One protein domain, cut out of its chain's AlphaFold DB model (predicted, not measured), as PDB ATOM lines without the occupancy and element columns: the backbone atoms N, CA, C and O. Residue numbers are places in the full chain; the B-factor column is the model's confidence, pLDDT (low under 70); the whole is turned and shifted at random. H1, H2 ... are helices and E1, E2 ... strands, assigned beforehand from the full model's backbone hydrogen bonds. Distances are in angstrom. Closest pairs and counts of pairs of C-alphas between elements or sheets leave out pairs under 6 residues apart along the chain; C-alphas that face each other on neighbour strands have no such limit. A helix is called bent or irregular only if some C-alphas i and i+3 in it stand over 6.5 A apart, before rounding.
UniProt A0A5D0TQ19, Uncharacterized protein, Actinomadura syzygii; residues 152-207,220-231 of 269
ATOM      1  N   SER A 152     -41.562 -35.767 -30.174       86.19
ATOM      2  CA  SER A 152     -42.654 -36.713 -29.928       86.19
ATOM      3  C   SER A 152     -43.920 -36.308 -30.687       86.19
ATOM      4  O   SER A 152     -44.530 -35.275 -30.412       86.19
ATOM      5  N   VAL A 153     -44.343 -37.144 -31.639       89.31
ATOM      6  CA  VAL A 153     -45.576 -36.928 -32.405       89.31
ATOM      7  C   VAL A 153     -46.749 -37.615 -31.699       89.31
ATOM      8  O   VAL A 153     -46.687 -38.826 -31.475       89.31
ATOM      9  N   PRO A 154     -47.844 -36.899 -31.378       86.69
ATOM     10  CA  PRO A 154     -49.021 -37.511 -30.772       86.69
ATOM     11  C   PRO A 154     -49.620 -38.608 -31.661       86.69
ATOM     12  O   PRO A 154     -49.836 -38.394 -32.855       86.69
ATOM     13  N   GLY A 155     -49.961 -39.761 -31.076       85.06
ATOM     14  CA  GLY A 155     -50.625 -40.855 -31.797       85.06
ATOM     15  C   GLY A 155     -52.009 -40.459 -32.328       85.06
ATOM     16  O   GLY A 155     -52.341 -40.764 -33.476       85.06
ATOM     17  N   HIS A 156     -52.760 -39.685 -31.536       84.38
ATOM     18  CA  HIS A 156     -54.105 -39.192 -31.845       84.38
ATOM     19  C   HIS A 156     -54.258 -37.704 -31.486       84.38
ATOM     20  O   HIS A 156     -53.584 -37.190 -30.595       84.38
ATOM     21  N   LEU A 157     -55.166 -37.003 -32.176       84.31
ATOM     22  CA  LEU A 157     -55.469 -35.585 -31.942       84.31
ATOM     23  C   LEU A 157     -56.695 -35.439 -31.031       84.31
ATOM     24  O   LEU A 157     -57.810 -35.286 -31.523       84.31
ATOM     25  N   CYS A 158     -56.498 -35.479 -29.712       76.19
ATOM     26  CA  CYS A 158     -57.595 -35.311 -28.746       76.19
ATOM     27  C   CYS A 158     -57.917 -33.835 -28.449       76.19
ATOM     28  O   CYS A 158     -59.068 -33.497 -28.199       76.19
ATOM     29  N   LYS A 159     -56.915 -32.945 -28.497       84.88
ATOM     30  CA  LYS A 159     -57.059 -31.493 -28.278       84.88
ATOM     31  C   LYS A 159     -56.193 -30.730 -29.288       84.88
ATOM     32  O   LYS A 159     -55.042 -30.422 -28.984       84.88
ATOM     33  N   PRO A 160     -56.686 -30.502 -30.519       86.62
ATOM     34  CA  PRO A 160     -55.897 -29.830 -31.542       86.62
ATOM     35  C   PRO A 160     -55.654 -28.365 -31.164       86.62
ATOM     36  O   PRO A 160     -56.550 -27.680 -30.672       86.62
ATOM     37  N   HIS A 161     -54.447 -27.878 -31.439       88.69
ATOM     38  CA  HIS A 161     -54.115 -26.465 -31.337       88.69
ATOM     39  C   HIS A 161     -55.008 -25.646 -32.284       88.69
ATOM     40  O   HIS A 161     -55.389 -26.137 -33.349       88.69
ATOM     41  N   LYS A 162     -55.319 -24.387 -31.941       88.94
ATOM     42  CA  LYS A 162     -56.247 -23.528 -32.716       88.94
ATOM     43  C   LYS A 162     -55.882 -23.465 -34.203       88.94
ATOM     44  O   LYS A 162     -56.751 -23.559 -35.063       88.94
ATOM     45  N   ILE A 163     -54.585 -23.383 -34.493       87.44
ATOM     46  CA  ILE A 163     -54.065 -23.350 -35.863       87.44
ATOM     47  C   ILE A 163     -54.305 -24.687 -36.585       87.44
ATOM     48  O   ILE A 163     -54.761 -24.704 -37.722       87.44
ATOM     49  N   VAL A 164     -54.075 -25.823 -35.918       88.56
ATOM     50  CA  VAL A 164     -54.331 -27.158 -36.489       88.56
ATOM     51  C   VAL A 164     -55.825 -27.382 -36.710       88.56
ATOM     52  O   VAL A 164     -56.213 -27.988 -37.706       88.56
ATOM     53  N   ALA A 165     -56.674 -26.881 -35.811       88.00
ATOM     54  CA  ALA A 165     -58.123 -26.938 -35.968       88.00
ATOM     55  C   ALA A 165     -58.588 -26.151 -37.207       88.00
ATOM     56  O   ALA A 165     -59.364 -26.689 -37.997       88.00
ATOM     57  N   ALA A 166     -58.052 -24.944 -37.427       85.94
ATOM     58  CA  ALA A 166     -58.320 -24.150 -38.629       85.94
ATOM     59  C   ALA A 166     -57.879 -24.883 -39.909       85.94
ATOM     60  O   ALA A 166     -58.661 -25.037 -40.844       85.94
ATOM     61  N   LEU A 167     -56.663 -25.440 -39.914       84.31
ATOM     62  CA  LEU A 167     -56.128 -26.208 -41.044       84.31
ATOM     63  C   LEU A 167     -56.886 -27.508 -41.316       84.31
ATOM     64  O   LEU A 167     -56.944 -27.966 -42.452       84.31
ATOM     65  N   LYS A 168     -57.459 -28.133 -40.283       82.81
ATOM     66  CA  LYS A 168     -58.286 -29.330 -40.445       82.81
ATOM     67  C   LYS A 168     -59.611 -28.990 -41.129       82.81
ATOM     68  O   LYS A 168     -60.046 -29.788 -41.961       82.81
ATOM     69  N   GLY A 169     -60.213 -27.847 -40.796       78.69
ATOM     70  CA  GLY A 169     -61.477 -27.375 -41.369       78.69
ATOM     71  C   GLY A 169     -61.358 -26.864 -42.806       78.69
ATOM     72  O   GLY A 169     -62.276 -27.070 -43.592       78.69
ATOM     73  N   ASP A 170     -60.221 -26.269 -43.168       78.06
ATOM     74  CA  ASP A 170     -60.007 -25.689 -44.497       78.06
ATOM     75  C   ASP A 170     -59.198 -26.627 -45.412       78.06
ATOM     76  O   ASP A 170     -58.044 -26.980 -45.139       78.06
ATOM     77  N   THR A 171     -59.814 -27.085 -46.503       71.00
ATOM     78  CA  THR A 171     -59.165 -28.005 -47.451       71.00
ATOM     79  C   THR A 171     -58.187 -27.284 -48.376       71.00
ATOM     80  O   THR A 171     -57.190 -27.883 -48.776       71.00
ATOM     81  N   ASP A 172     -58.401 -25.997 -48.643       72.75
ATOM     82  CA  ASP A 172     -57.589 -25.230 -49.588       72.75
ATOM     83  C   ASP A 172     -56.236 -24.820 -48.997       72.75
ATOM     84  O   ASP A 172     -55.245 -24.722 -49.730       72.75
ATOM     85  N   LEU A 173     -56.180 -24.635 -47.672       74.25
ATOM     86  CA  LEU A 173     -54.941 -24.337 -46.948       74.25
ATOM     87  C   LEU A 173     -54.000 -25.543 -46.894       74.25
ATOM     88  O   LEU A 173     -52.797 -25.411 -47.118       74.25
ATOM     89  N   LEU A 174     -54.534 -26.737 -46.621       77.94
ATOM     90  CA  LEU A 174     -53.743 -27.960 -46.507       77.94
ATOM     91  C   LEU A 174     -53.916 -28.841 -47.752       77.94
ATOM     92  O   LEU A 174     -54.747 -29.750 -47.783       77.94
ATOM     93  N   ARG A 175     -53.071 -28.581 -48.756       78.19
ATOM     94  CA  ARG A 175     -53.034 -29.262 -50.065       78.19
ATOM     95  C   ARG A 175     -52.416 -30.663 -50.000       78.19
ATOM     96  O   ARG A 175     -51.362 -30.924 -50.578       78.19
ATOM     97  N   VAL A 176     -53.071 -31.561 -49.279       82.00
ATOM     98  CA  VAL A 176     -52.687 -32.975 -49.157       82.00
ATOM     99  C   VAL A 176     -53.905 -33.868 -49.370       82.00
ATOM    100  O   VAL A 176     -55.038 -33.429 -49.157       82.00
ATOM    101  N   THR A 177     -53.696 -35.125 -49.764       84.56
ATOM    102  CA  THR A 177     -54.812 -36.064 -49.920       84.56
ATOM    103  C   THR A 177     -55.501 -36.336 -48.580       84.56
ATOM    104  O   THR A 177     -54.914 -36.235 -47.497       84.56
ATOM    105  N   THR A 178     -56.776 -36.719 -48.640       84.56
ATOM    106  CA  THR A 178     -57.596 -37.024 -47.456       84.56
ATOM    107  C   THR A 178     -56.973 -38.108 -46.573       84.56
ATOM    108  O   THR A 178     -57.029 -38.003 -45.348       84.56
ATOM    109  N   GLN A 179     -56.309 -39.095 -47.181       85.31
ATOM    110  CA  GLN A 179     -55.643 -40.207 -46.497       85.31
ATOM    111  C   GLN A 179     -54.501 -39.742 -45.581       85.31
ATOM    112  O   GLN A 179     -54.384 -40.198 -44.443       85.31
ATOM    113  N   VAL A 180     -53.673 -38.796 -46.036       87.81
ATOM    114  CA  VAL A 180     -52.520 -38.315 -45.257       87.81
ATOM    115  C   VAL A 180     -52.860 -37.125 -44.363       87.81
ATOM    116  O   VAL A 180     -52.070 -36.771 -43.490       87.81
ATOM    117  N   ARG A 181     -54.049 -36.529 -44.511       87.62
ATOM    118  CA  ARG A 181     -54.476 -35.327 -43.775       87.62
ATOM    119  C   ARG A 181     -54.404 -35.497 -42.255       87.62
ATOM    120  O   ARG A 181     -53.884 -34.631 -41.559       87.62
ATOM    121  N   SER A 182     -54.845 -36.642 -41.730       87.81
ATOM    122  CA  SER A 182     -54.755 -36.935 -40.287       87.81
ATOM    123  C   SER A 182     -53.300 -37.014 -39.800       87.81
ATOM    124  O   SER A 182     -52.959 -36.525 -38.721       87.81
ATOM    125  N   ARG A 183     -52.403 -37.587 -40.610       89.50
ATOM    126  CA  ARG A 183     -50.960 -37.624 -40.326       89.50
ATOM    127  C   ARG A 183     -50.344 -36.226 -40.390       89.50
ATOM    128  O   ARG A 183     -49.614 -35.862 -39.474       89.50
ATOM    129  N   ALA A 184     -50.681 -35.439 -41.408       90.06
ATOM    130  CA  ALA A 184     -50.240 -34.055 -41.558       90.06
ATOM    131  C   ALA A 184     -50.602 -33.208 -40.329       90.06
ATOM    132  O   ALA A 184     -49.728 -32.580 -39.738       90.06
ATOM    133  N   CYS A 185     -51.855 -33.265 -39.872       90.12
ATOM    134  CA  CYS A 185     -52.282 -32.526 -38.684       90.12
ATOM    135  C   CYS A 185     -51.541 -32.961 -37.408       90.12
ATOM    136  O   CYS A 185     -51.251 -32.118 -36.564       90.12
ATOM    137  N   ARG A 186     -51.196 -34.251 -37.262       91.81
ATOM    138  CA  ARG A 186     -50.392 -34.747 -36.127       91.81
ATOM    139  C   ARG A 186     -48.963 -34.209 -36.146       91.81
ATOM    140  O   ARG A 186     -48.467 -33.791 -35.105       91.81
ATOM    141  N   LEU A 187     -48.331 -34.167 -37.320       91.44
ATOM    142  CA  LEU A 187     -46.996 -33.584 -37.487       91.44
ATOM    143  C   LEU A 187     -46.999 -32.086 -37.166       91.44
ATOM    144  O   LEU A 187     -46.151 -31.617 -36.413       91.44
ATOM    145  N   LEU A 188     -47.987 -31.346 -37.673       91.00
ATOM    146  CA  LEU A 188     -48.125 -29.916 -37.395       91.00
ATOM    147  C   LEU A 188     -48.393 -29.652 -35.909       91.00
ATOM    148  O   LEU A 188     -47.787 -28.754 -35.337       91.00
ATOM    149  N   GLN A 189     -49.242 -30.457 -35.261       92.12
ATOM    150  CA  GLN A 189     -49.472 -30.370 -33.818       92.12
ATOM    151  C   GLN A 189     -48.171 -30.554 -33.029       92.12
ATOM    152  O   GLN A 189     -47.906 -29.778 -32.113       92.12
ATOM    153  N   ALA A 190     -47.370 -31.562 -33.381       92.00
ATOM    154  CA  ALA A 190     -46.098 -31.834 -32.721       92.00
ATOM    155  C   ALA A 190     -45.119 -30.662 -32.883       92.00
ATOM    156  O   ALA A 190     -44.539 -30.209 -31.901       92.00
ATOM    157  N   LEU A 191     -45.000 -30.120 -34.100       91.31
ATOM    158  CA  LEU A 191     -44.145 -28.965 -34.391       91.31
ATOM    159  C   LEU A 191     -44.574 -27.711 -33.625       91.31
ATOM    160  O   LEU A 191     -43.726 -27.027 -33.066       91.31
ATOM    161  N   ILE A 192     -45.876 -27.420 -33.579       91.56
ATOM    162  CA  ILE A 192     -46.403 -26.256 -32.856       91.56
ATOM    163  C   ILE A 192     -46.160 -26.410 -31.355       91.56
ATOM    164  O   ILE A 192     -45.624 -25.500 -30.734       91.56
ATOM    165  N   THR A 193     -46.484 -27.579 -30.795       91.44
ATOM    166  CA  THR A 193     -46.304 -27.857 -29.361       91.44
ATOM    167  C   THR A 193     -44.833 -27.726 -28.964       91.44
ATOM    168  O   THR A 193     -44.513 -27.143 -27.933       91.44
ATOM    169  N   GLU A 194     -43.923 -28.233 -29.796       91.06
ATOM    170  CA  GLU A 194     -42.486 -28.143 -29.547       91.06
ATOM    171  C   GLU A 194     -41.948 -26.715 -29.713       91.06
ATOM    172  O   GLU A 194     -41.108 -26.281 -28.925       91.06
ATOM    173  N   ALA A 195     -42.439 -25.961 -30.699       90.75
ATOM    174  CA  ALA A 195     -42.074 -24.559 -30.880       90.75
ATOM    175  C   ALA A 195     -42.517 -23.705 -29.681       90.75
ATOM    176  O   ALA A 195     -41.720 -22.927 -29.158       90.75
ATOM    177  N   GLU A 196     -43.744 -23.903 -29.193       90.94
ATOM    178  CA  GLU A 196     -44.263 -23.230 -27.998       90.94
ATOM    179  C   GLU A 196     -43.491 -23.635 -26.737       90.94
ATOM    180  O   GLU A 196     -43.130 -22.773 -25.936       90.94
ATOM    181  N   ARG A 197     -43.143 -24.922 -26.589       91.06
ATOM    182  CA  ARG A 197     -42.305 -25.420 -25.483       91.06
ATOM    183  C   ARG A 197     -40.921 -24.761 -25.455       91.06
ATOM    184  O   ARG A 197     -40.362 -24.565 -24.380       91.06
ATOM    185  N   ARG A 198     -40.372 -24.413 -26.623       89.12
ATOM    186  CA  ARG A 198     -39.103 -23.673 -26.772       89.12
ATOM    187  C   ARG A 198     -39.264 -22.149 -26.659       89.12
ATOM    188  O   ARG A 198     -38.281 -21.429 -26.805       89.12
ATOM    189  N   GLY A 199     -40.476 -21.650 -26.400       89.75
ATOM    190  CA  GLY A 199     -40.769 -20.221 -26.257       89.75
ATOM    191  C   GLY A 199     -40.879 -19.461 -27.582       89.75
ATOM    192  O   GLY A 199     -40.822 -18.231 -27.597       89.75
ATOM    193  N   HIS A 200     -41.022 -20.158 -28.710       91.69
ATOM    194  CA  HIS A 200     -41.204 -19.530 -30.016       91.69
ATOM    195  C   HIS A 200     -42.679 -19.216 -30.271       91.69
ATOM    196  O   HIS A 200     -43.576 -19.960 -29.880       91.69
ATOM    197  N   THR A 201     -42.943 -18.105 -30.959       89.69
ATOM    198  CA  THR A 201     -44.314 -17.728 -31.327       89.69
ATOM    199  C   THR A 201     -44.680 -18.365 -32.659       89.69
ATOM    200  O   THR A 201     -43.968 -18.170 -33.643       89.69
ATOM    201  N   VAL A 202     -45.812 -19.067 -32.717       90.12
ATOM    202  CA  VAL A 202     -46.328 -19.655 -33.960       90.12
ATOM    203  C   VAL A 202     -47.613 -18.961 -34.389       90.12
ATOM    204  O   VAL A 202     -48.491 -18.679 -33.575       90.12
ATOM    205  N   ARG A 203     -47.734 -18.679 -35.686       89.38
ATOM    206  CA  ARG A 203     -48.921 -18.073 -36.296       89.38
ATOM    207  C   ARG A 203     -49.296 -18.832 -37.563       89.38
ATOM    208  O   ARG A 203     -48.433 -19.397 -38.233       89.38
ATOM    209  N   LEU A 204     -50.585 -18.842 -37.891       85.00
ATOM    210  CA  LEU A 204     -51.017 -19.228 -39.232       85.00
ATOM    211  C   LEU A 204     -50.494 -18.163 -40.199       85.00
ATOM    212  O   LEU A 204     -50.625 -16.971 -39.903       85.00
ATOM    213  N   ALA A 205     -49.888 -18.571 -41.313       77.06
ATOM    214  CA  ALA A 205     -49.454 -17.588 -42.291       77.06
ATOM    215  C   ALA A 205     -50.674 -16.846 -42.843       77.06
ATOM    216  O   ALA A 205     -51.703 -17.445 -43.176       77.06
ATOM    217  N   SER A 206     -50.572 -15.522 -42.891       62.06
ATOM    218  CA  SER A 206     -51.608 -14.702 -43.493       62.06
ATOM    219  C   SER A 206     -51.511 -14.866 -45.001       62.06
ATOM    220  O   SER A 206     -50.501 -14.507 -45.579       62.06
ATOM    221  N   HIS A 207     -52.572 -15.363 -45.627       54.44
ATOM    222  CA  HIS A 207     -52.751 -15.419 -47.082       54.44
ATOM    223  C   HIS A 207     -53.083 -14.031 -47.673       54.44
ATOM    224  O   HIS A 207     -53.782 -13.913 -48.689       54.44
ATOM    225  N   GLY A 220     -45.527 -19.786 -45.975       65.81
ATOM    226  CA  GLY A 220     -45.708 -21.128 -45.419       65.81
ATOM    227  C   GLY A 220     -47.135 -21.405 -44.975       65.81
ATOM    228  O   GLY A 220     -47.973 -20.527 -44.910       65.81
ATOM    229  N   LEU A 221     -47.424 -22.646 -44.607       77.62
ATOM    230  CA  LEU A 221     -48.657 -22.972 -43.893       77.62
ATOM    231  C   LEU A 221     -48.669 -22.324 -42.498       77.62
ATOM    232  O   LEU A 221     -49.703 -21.891 -41.993       77.62
ATOM    233  N   LEU A 222     -47.492 -22.272 -41.876       85.44
ATOM    234  CA  LEU A 222     -47.246 -21.701 -40.560       85.44
ATOM    235  C   LEU A 222     -46.071 -20.735 -40.651       85.44
ATOM    236  O   LEU A 222     -45.127 -20.990 -41.398       85.44
ATOM    237  N   THR A 223     -46.086 -19.701 -39.824       87.12
ATOM    238  CA  THR A 223     -44.925 -18.844 -39.586       87.12
ATOM    239  C   THR A 223     -44.487 -19.015 -38.138       87.12
ATOM    240  O   THR A 223     -45.278 -18.802 -37.216       87.12
ATOM    241  N   VAL A 224     -43.234 -19.418 -37.935       88.12
ATOM    242  CA  VAL A 224     -42.603 -19.555 -36.618       88.12
ATOM    243  C   VAL A 224     -41.617 -18.413 -36.440       88.12
ATOM    244  O   VAL A 224     -40.686 -18.270 -37.229       88.12
ATOM    245  N   ARG A 225     -41.809 -17.607 -35.398       89.44
ATOM    246  CA  ARG A 225     -40.900 -16.514 -35.065       89.44
ATOM    247  C   ARG A 225     -39.836 -16.995 -34.086       89.44
ATOM    248  O   ARG A 225     -40.151 -17.298 -32.934       89.44
ATOM    249  N   ILE A 226     -38.587 -17.035 -34.542       87.56
ATOM    250  CA  ILE A 226     -37.415 -17.465 -33.772       87.56
ATOM    251  C   ILE A 226     -36.426 -16.303 -33.747       87.56
ATOM    252  O   ILE A 226     -36.032 -15.802 -34.798       87.56
ATOM    253  N   SER A 227     -36.045 -15.845 -32.553       84.06
ATOM    254  CA  SER A 227     -35.055 -14.768 -32.372       84.06
ATOM    255  C   SER A 227     -35.335 -13.506 -33.207       84.06
ATOM    256  O   SER A 227     -34.424 -12.874 -33.725       84.06
ATOM    257  N   GLY A 228     -36.615 -13.152 -33.371       83.12
ATOM    258  CA  GLY A 228     -37.044 -11.978 -34.139       83.12
ATOM    259  C   GLY A 228     -37.253 -12.210 -35.639       83.12
ATOM    260  O   GLY A 228     -37.904 -11.370 -36.255       83.12
ATOM    261  N   HIS A 229     -36.808 -13.345 -36.185       83.81
ATOM    262  CA  HIS A 229     -36.969 -13.725 -37.590       83.81
ATOM    263  C   HIS A 229     -38.179 -14.635 -37.803       83.81
ATOM    264  O   HIS A 229     -38.432 -15.539 -37.004       83.81
ATOM    265  N   ASP A 230     -38.895 -14.411 -38.903       84.69
ATOM    266  CA  ASP A 230     -40.077 -15.180 -39.280       84.69
ATOM    267  C   ASP A 230     -39.694 -16.292 -40.267       84.69
ATOM    268  O   ASP A 230     -39.207 -16.031 -41.368       84.69
ATOM    269  N   PHE A 231     -39.931 -17.542 -39.874       83.31
ATOM    270  CA  PHE A 231     -39.663 -18.729 -40.683       83.31
ATOM    271  C   PHE A 231     -40.968 -19.368 -41.156       83.31
ATOM    272  O   PHE A 231     -41.791 -19.793 -40.345       83.31
TER     273      PHE A 231
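Overview. This is residues 152 to 207 and 220 to 231 of the 269 residues of an uncharacterized protein of Actinomadura syzygii (UniProt A0A5D0TQ19). A long helix, H2, and a short one, H1, lie side by side as a helical hairpin and pack on part of a small antiparallel sheet of three short strands, in order E1, E2, E3, with H2 over E1 and E2, H1 near E1 and E2 with residues 162 to 167, and E3 at the edge farthest from the middle of the whole. These are two layers, helices on one face of a sheet. The printed part has 68 residues, with two named helices and three named strands in the order H1, H2, E1, E2, E3, and its class is mixed, helices and strands. It is compact, with a radius of gyration of the C-alphas of 11.9 A, and only just flat, spanning 36 by 28 by 15 A.

Arrangement. H1, residues 162 to 169, touches H2, residues 178 to 197, which meets it with residues 181 to 189 alone; the closest C-alphas, of Val 164 and Cys 185, are 6.2 A apart. They run opposite ways at a shallow tilt of 7 degrees. Both are on the sheet of E1, residues 201 to 204, E2, residues 222 to 226, and E3, residues 229 to 231. The closest C-alphas of H1 and E1, Ile 163 and Leu 204, are 6.1 A apart. H2 lies over E1 and E2 at a height over the sheet of 11.1 A and runs along the strands, at 9 degrees to E1 on the local plane; its closest C-alphas to E1 are Ile 192 and Val 202, 6.7 A. E1 and E2 are antiparallel at 161 degrees, with N 203 and O 223 within hydrogen-bond range at 2.9 A. E2 and E3 form a hairpin, antiparallel at 148 degrees, with N 231 and O 224 at 2.8 A. Every O i to N i+4 pair is within range in H1, and 14 of 16 in H2.

Along the chain. H1 begins at C-alpha 162 (-56.247, -23.528, -32.716) and is 10.8 A long. H2 is 29.2 A long and irregular: C-alphas 179 and 182 are 7.1 A apart. E1 is 10.5 A, E2 12.7 A and E3 6.5 A long, ending at C-alpha 231 (-39.663, -18.729, -40.683).

Size, cuts and confidence. The C-alphas farthest apart, of Gln 179 and Gly 228, are 36.0 A apart. Residues 208 to 219 are not printed, and C-alphas 207 and 220 are 9.2 A apart across the cut. Of the links that are printed whole, no link is long. The pLDDT is under 70 at residues 206, 207 and 220.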